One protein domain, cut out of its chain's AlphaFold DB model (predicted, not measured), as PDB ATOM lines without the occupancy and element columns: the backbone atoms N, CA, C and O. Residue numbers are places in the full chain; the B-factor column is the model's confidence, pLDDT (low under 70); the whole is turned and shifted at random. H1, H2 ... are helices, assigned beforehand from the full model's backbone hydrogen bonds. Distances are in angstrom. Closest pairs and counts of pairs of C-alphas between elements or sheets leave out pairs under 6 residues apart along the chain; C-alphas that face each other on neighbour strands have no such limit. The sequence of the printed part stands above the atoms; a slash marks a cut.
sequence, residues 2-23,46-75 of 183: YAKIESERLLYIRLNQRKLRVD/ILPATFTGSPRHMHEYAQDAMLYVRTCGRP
ATOM      1  N   TYR A   2      34.155 -68.635  -1.108       74.44
ATOM      2  CA  TYR A   2      34.884 -68.832   0.163       74.44
ATOM      3  C   TYR A   2      35.267 -67.534   0.902       74.44
ATOM      4  O   TYR A   2      34.925 -67.371   2.066       74.44
ATOM      5  N   ALA A   3      35.879 -66.561   0.212       72.06
ATOM      6  CA  ALA A   3      36.323 -65.307   0.838       72.06
ATOM      7  C   ALA A   3      35.193 -64.514   1.530       72.06
ATOM      8  O   ALA A   3      35.425 -63.872   2.553       72.06
ATOM      9  N   LYS A   4      33.961 -64.577   1.003       81.06
ATOM     10  CA  LYS A   4      32.797 -63.888   1.582       81.06
ATOM     11  C   LYS A   4      32.317 -64.579   2.861       81.06
ATOM     12  O   LYS A   4      32.088 -63.909   3.860       81.06
ATOM     13  N   ILE A   5      32.243 -65.909   2.834       83.31
ATOM     14  CA  ILE A   5      31.870 -66.735   3.991       83.31
ATOM     15  C   ILE A   5      32.893 -66.554   5.118       83.31
ATOM     16  O   ILE A   5      32.520 -66.352   6.273       83.31
ATOM     17  N   GLU A   6      34.184 -66.561   4.786       79.25
ATOM     18  CA  GLU A   6      35.244 -66.415   5.785       79.25
ATOM     19  C   GLU A   6      35.277 -65.004   6.389       79.25
ATOM     20  O   GLU A   6      35.453 -64.842   7.597       79.25
ATOM     21  N   SER A   7      34.995 -63.977   5.581       83.44
ATOM     22  CA  SER A   7      34.840 -62.600   6.066       83.44
ATOM     23  C   SER A   7      33.675 -62.464   7.055       83.44
ATOM     24  O   SER A   7      33.820 -61.814   8.091       83.44
ATOM     25  N   GLU A   8      32.532 -63.099   6.778       85.81
ATOM     26  CA  GLU A   8      31.374 -63.109   7.682       85.81
ATOM     27  C   GLU A   8      31.664 -63.883   8.981       85.81
ATOM     28  O   GLU A   8      31.308 -63.418  10.069       85.81
ATOM     29  N   ARG A   9      32.388 -65.010   8.909       84.88
ATOM     30  CA  ARG A   9      32.849 -65.761  10.095       84.88
ATOM     31  C   ARG A   9      33.791 -64.937  10.968       84.88
ATOM     32  O   ARG A   9      33.608 -64.889  12.186       84.88
ATOM     33  N   LEU A  10      34.768 -64.260  10.369       85.44
ATOM     34  CA  LEU A  10      35.695 -63.382  11.089       85.44
ATOM     35  C   LEU A  10      34.971 -62.195  11.727       85.44
ATOM     36  O   LEU A  10      35.256 -61.841  12.875       85.44
ATOM     37  N   LEU A  11      33.990 -61.614  11.028       85.75
ATOM     38  CA  LEU A  11      33.146 -60.555  11.572       85.75
ATOM     39  C   LEU A  11      32.345 -61.053  12.782       85.75
ATOM     40  O   LEU A  11      32.314 -60.385  13.816       85.75
ATOM     41  N   TYR A  12      31.764 -62.253  12.698       86.50
ATOM     42  CA  TYR A  12      31.059 -62.872  13.816       86.50
ATOM     43  C   TYR A  12      31.977 -63.074  15.027       86.50
ATOM     44  O   TYR A  12      31.623 -62.663  16.135       86.50
ATOM     45  N   ILE A  13      33.168 -63.647  14.824       84.94
ATOM     46  CA  ILE A  13      34.156 -63.870  15.889       84.94
ATOM     47  C   ILE A  13      34.547 -62.537  16.537       84.94
ATOM     48  O   ILE A  13      34.570 -62.439  17.764       84.94
ATOM     49  N   ARG A  14      34.788 -61.494  15.734       81.81
ATOM     50  CA  ARG A  14      35.147 -60.150  16.209       81.81
ATOM     51  C   ARG A  14      34.056 -59.502  17.060       81.81
ATOM     52  O   ARG A  14      34.376 -58.852  18.053       81.81
ATOM     53  N   LEU A  15      32.790 -59.662  16.681       85.06
ATOM     54  CA  LEU A  15      31.654 -59.043  17.373       85.06
ATOM     55  C   LEU A  15      31.196 -59.831  18.610       85.06
ATOM     56  O   LEU A  15      30.629 -59.243  19.527       85.06
ATOM     57  N   ASN A  16      31.470 -61.138  18.676       84.06
ATOM     58  CA  ASN A  16      30.936 -62.033  19.708       84.06
ATOM     59  C   ASN A  16      31.993 -62.562  20.697       84.06
ATOM     60  O   ASN A  16      31.764 -63.581  21.349       84.06
ATOM     61  N   GLN A  17      33.129 -61.873  20.866       77.62
ATOM     62  CA  GLN A  17      34.227 -62.298  21.757       77.62
ATOM     63  C   GLN A  17      33.763 -62.635  23.192       77.62
ATOM     64  O   GLN A  17      34.158 -63.659  23.740       77.62
ATOM     65  N   ARG A  18      32.842 -61.852  23.773       74.31
ATOM     66  CA  ARG A  18      32.288 -62.128  25.118       74.31
ATOM     67  C   ARG A  18      31.498 -63.440  25.183       74.31
ATOM     68  O   ARG A  18      31.613 -64.188  26.146       74.31
ATOM     69  N   LYS A  19      30.722 -63.759  24.138       78.75
ATOM     70  CA  LYS A  19      29.952 -65.014  24.047       78.75
ATOM     71  C   LYS A  19      30.865 -66.231  23.872       78.75
ATOM     72  O   LYS A  19      30.533 -67.318  24.331       78.75
ATOM     73  N   LEU A  20      32.023 -66.034  23.244       72.56
ATOM     74  CA  LEU A  20      33.053 -67.055  23.029       72.56
ATOM     75  C   LEU A  20      33.967 -67.265  24.255       72.56
ATOM     76  O   LEU A  20      35.008 -67.912  24.127       72.56
ATOM     77  N   ARG A  21      33.578 -66.721  25.423       68.31
ATOM     78  CA  ARG A  21      34.309 -66.790  26.702       68.31
ATOM     79  C   ARG A  21      35.771 -66.392  26.564       68.31
ATOM     80  O   ARG A  21      36.670 -67.033  27.094       68.31
ATOM     81  N   VAL A  22      36.011 -65.325  25.803       63.50
ATOM     82  CA  VAL A  22      37.374 -64.871  25.525       63.50
ATOM     83  C   VAL A  22      38.110 -64.430  26.792       63.50
ATOM     84  O   VAL A  22      39.331 -64.550  26.876       63.50
ATOM     85  N   ASP A  23      37.341 -64.020  27.796       61.06
ATOM     86  CA  ASP A  23      37.814 -63.600  29.107       61.06
ATOM     87  C   ASP A  23      38.394 -64.754  29.951       61.06
ATOM     88  O   ASP A  23      39.158 -64.481  30.863       61.06
ATOM     89  N   ILE A  46      40.659 -62.669  19.783       71.62
ATOM     90  CA  ILE A  46      41.232 -64.001  19.961       71.62
ATOM     91  C   ILE A  46      40.459 -64.985  19.073       71.62
ATOM     92  O   ILE A  46      39.279 -65.270  19.298       71.62
ATOM     93  N   LEU A  47      41.129 -65.520  18.050       76.56
ATOM     94  CA  LEU A  47      40.573 -66.516  17.122       76.56
ATOM     95  C   LEU A  47      40.513 -67.895  17.779       76.56
ATOM     96  O   LEU A  47      41.505 -68.265  18.398       76.56
ATOM     97  N   PRO A  48      39.392 -68.635  17.742       74.25
ATOM     98  CA  PRO A  48      39.277 -69.963  18.362       74.25
ATOM     99  C   PRO A  48      40.235 -70.977  17.719       74.25
ATOM    100  O   PRO A  48      40.633 -70.796  16.574       74.25
ATOM    101  N   ALA A  49      40.570 -72.064  18.423       71.00
ATOM    102  CA  ALA A  49      41.471 -73.102  17.902       71.00
ATOM    103  C   ALA A  49      40.903 -73.843  16.670       71.00
ATOM    104  O   ALA A  49      41.637 -74.313  15.804       71.00
ATOM    105  N   THR A  50      39.576 -73.816  16.509       75.12
ATOM    106  CA  THR A  50      38.873 -74.293  15.310       75.12
ATOM    107  C   THR A  50      39.142 -73.459  14.052       75.12
ATOM    108  O   THR A  50      38.753 -73.868  12.960       75.12
ATOM    109  N   PHE A  51      39.776 -72.288  14.170       81.00
ATOM    110  CA  PHE A  51      40.211 -71.495  13.023       81.00
ATOM    111  C   PHE A  51      41.602 -71.952  12.578       81.00
ATOM    112  O   PHE A  51      42.597 -71.668  13.254       81.00
ATOM    113  N   THR A  52      41.666 -72.637  11.435       78.12
ATOM    114  CA  THR A  52      42.908 -73.138  10.835       78.12
ATOM    115  C   THR A  52      43.927 -72.018  10.644       78.12
ATOM    116  O   THR A  52      43.610 -70.956  10.115       78.12
ATOM    117  N   GLY A  53      45.159 -72.246  11.102       76.06
ATOM    118  CA  GLY A  53      46.241 -71.257  11.050       76.06
ATOM    119  C   GLY A  53      46.189 -70.169  12.131       76.06
ATOM    120  O   GLY A  53      47.072 -69.316  12.168       76.06
ATOM    121  N   SER A  54      45.205 -70.178  13.040       77.62
ATOM    122  CA  SER A  54      45.260 -69.302  14.220       77.62
ATOM    123  C   SER A  54      46.398 -69.714  15.168       77.62
ATOM    124  O   SER A  54      46.752 -70.894  15.223       77.62
ATOM    125  N   PRO A  55      46.923 -68.794  16.000       72.50
ATOM    126  CA  PRO A  55      47.906 -69.146  17.026       72.50
ATOM    127  C   PRO A  55      47.444 -70.290  17.942       72.50
ATOM    128  O   PRO A  55      48.242 -71.139  18.323       72.50
ATOM    129  N   ARG A  56      46.140 -70.355  18.254       72.12
ATOM    130  CA  ARG A  56      45.564 -71.423  19.085       72.12
ATOM    131  C   ARG A  56      45.499 -72.759  18.367       72.12
ATOM    132  O   ARG A  56      45.838 -73.763  18.973       72.12
ATOM    133  N   HIS A  57      45.120 -72.750  17.094       79.69
ATOM    134  CA  HIS A  57      45.171 -73.941  16.257       79.69
ATOM    135  C   HIS A  57      46.588 -74.514  16.231       79.69
ATOM    136  O   HIS A  57      46.793 -75.670  16.563       79.69
ATOM    137  N   MET A  58      47.594 -73.685  15.936       79.38
ATOM    138  CA  MET A  58      48.982 -74.154  15.904       79.38
ATOM    139  C   MET A  58      49.476 -74.645  17.270       79.38
ATOM    140  O   MET A  58      50.201 -75.635  17.334       79.38
ATOM    141  N   HIS A  59      49.070 -73.991  18.363       75.88
ATOM    142  CA  HIS A  59      49.414 -74.439  19.711       75.88
ATOM    143  C   HIS A  59      48.778 -75.792  20.054       75.88
ATOM    144  O   HIS A  59      49.464 -76.650  20.594       75.88
ATOM    145  N   GLU A  60      47.505 -76.004  19.717       79.62
ATOM    146  CA  GLU A  60      46.814 -77.287  19.898       79.62
ATOM    147  C   GLU A  60      47.520 -78.404  19.121       79.62
ATOM    148  O   GLU A  60      47.903 -79.404  19.718       79.62
ATOM    149  N   TYR A  61      47.847 -78.178  17.843       78.44
ATOM    150  CA  TYR A  61      48.628 -79.134  17.047       78.44
ATOM    151  C   TYR A  61      50.003 -79.440  17.649       78.44
ATOM    152  O   TYR A  61      50.459 -80.581  17.598       78.44
ATOM    153  N   ALA A  62      50.676 -78.444  18.229       79.31
ATOM    154  CA  ALA A  62      51.949 -78.662  18.908       79.31
ATOM    155  C   ALA A  62      51.776 -79.508  20.180       79.31
ATOM    156  O   ALA A  62      52.579 -80.408  20.427       79.31
ATOM    157  N   GLN A  63      50.732 -79.252  20.976       79.81
ATOM    158  CA  GLN A  63      50.410 -80.046  22.167       79.81
ATOM    159  C   GLN A  63      50.043 -81.485  21.804       79.81
ATOM    160  O   GLN A  63      50.551 -82.416  22.427       79.81
ATOM    161  N   ASP A  64      49.243 -81.677  20.758       81.44
ATOM    162  CA  ASP A  64      48.887 -82.995  20.239       81.44
ATOM    163  C   ASP A  64      50.126 -83.739  19.741       81.44
ATOM    164  O   ASP A  64      50.347 -84.892  20.106       81.44
ATOM    165  N   ALA A  65      50.999 -83.078  18.974       70.88
ATOM    166  CA  ALA A  65      52.261 -83.664  18.532       70.88
ATOM    167  C   ALA A  65      53.147 -84.078  19.721       70.88
ATOM    168  O   ALA A  65      53.713 -85.173  19.721       70.88
ATOM    169  N   MET A  66      53.235 -83.250  20.765       73.69
ATOM    170  CA  MET A  66      53.956 -83.595  21.994       73.69
ATOM    171  C   MET A  66      53.308 -84.767  22.741       73.69
ATOM    172  O   MET A  66      54.026 -85.617  23.272       73.69
ATOM    173  N   LEU A  67      51.975 -84.847  22.762       74.44
ATOM    174  CA  LEU A  67      51.248 -85.983  23.323       74.44
ATOM    175  C   LEU A  67      51.588 -87.264  22.560       74.44
ATOM    176  O   LEU A  67      51.965 -88.242  23.198       74.44
ATOM    177  N   TYR A  68      51.550 -87.240  21.225       71.44
ATOM    178  CA  TYR A  68      51.947 -88.374  20.389       71.44
ATOM    179  C   TYR A  68      53.385 -88.812  20.662       71.44
ATOM    180  O   TYR A  68      53.631 -89.999  20.852       71.44
ATOM    181  N   VAL A  69      54.332 -87.873  20.754       68.19
ATOM    182  CA  VAL A  69      55.729 -88.191  21.095       68.19
ATOM    183  C   VAL A  69      55.830 -88.839  22.477       68.19
ATOM    184  O   VAL A  69      56.617 -89.764  22.680       68.19
ATOM    185  N   ARG A  70      55.020 -88.384  23.437       66.19
ATOM    186  CA  ARG A  70      54.996 -88.932  24.794       66.19
ATOM    187  C   ARG A  70      54.362 -90.323  24.861       66.19
ATOM    188  O   ARG A  70      54.837 -91.146  25.637       66.19
ATOM    189  N   THR A  71      53.291 -90.579  24.111       62.75
ATOM    190  CA  THR A  71      52.548 -91.850  24.161       62.75
ATOM    191  C   THR A  71      53.134 -92.914  23.245       62.75
ATOM    192  O   THR A  71      53.164 -94.083  23.614       62.75
ATOM    193  N   CYS A  72      53.587 -92.517  22.060       66.56
ATOM    194  CA  CYS A  72      54.021 -93.418  20.994       66.56
ATOM    195  C   CYS A  72      55.546 -93.441  20.815       66.56
ATOM    196  O   CYS A  72      56.053 -94.279  20.075       66.56
ATOM    197  N   GLY A  73      56.281 -92.554  21.492       63.28
ATOM    198  CA  GLY A  73      57.719 -92.384  21.303       63.28
ATOM    199  C   GLY A  73      58.053 -91.351  20.224       63.28
ATOM    200  O   GLY A  73      57.195 -90.889  19.470       63.28
ATOM    201  N   ARG A  74      59.324 -90.942  20.174       52.59
ATOM    202  CA  ARG A  74      59.800 -89.973  19.180       52.59
ATOM    203  C   ARG A  74      59.718 -90.613  17.788       52.59
ATOM    204  O   ARG A  74      60.216 -91.723  17.636       52.59
ATOM    205  N   PRO A  75      59.128 -89.947  16.781       58.19
ATOM    206  CA  PRO A  75      59.131 -90.477  15.426       58.19
ATOM    207  C   PRO A  75      60.579 -90.607  14.941       58.19
ATOM    208  O   PRO A  75      61.328 -89.628  14.926       58.19
TER     209      PRO A  75
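This is residues 2 to 23 and 46 to 75 of the 183 residues of the protein "Helitron_like_N domain-containing protein" of Ancylostoma duodenale (UniProt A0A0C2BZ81). Two separate helices make a flat, open T: the longer, H2, is the stem, and H1 with the winding stretch after it is the crossbar at the far end. The loop of residues 46 to 54, which leads into the start of H2, lies between the two helices and leaves a gap to H1. The printed part has 52 residues with two named helices, H1 then H2, and no named strand; its class is all helix. It is only just extended, close to loose, with a radius of gyration of the C-alphas of 14.9 A and spans of 42 by 29 by 11 A.

Find C-alpha 55 at (47.906, -69.146, 17.026); from there H2, residues 55 to 72, runs 25.3 A to C-alpha 72 at (54.021, -93.418, 20.994). Look next at C-alpha 2, at (34.884, -68.832, 0.163), where H1, residues 2 to 15, begins its 20.1 A.

H2 and H1 are apart. Residues 67 to 73, of which 67 to 72 belong to H2, stand free, as do residues 2 to 8 of H1. In both helices every O i to N i+4 pair is within hydrogen-bond range.

The C-alphas of Lys 4 and Gly 73, the two farthest apart, are 42.7 A apart. Residues 24 to 45 are not printed; across this cut C-alphas 23 and 46 are 9.8 A apart. Look for pLDDT under 70 at residues 21 to 23 and 69 to 75.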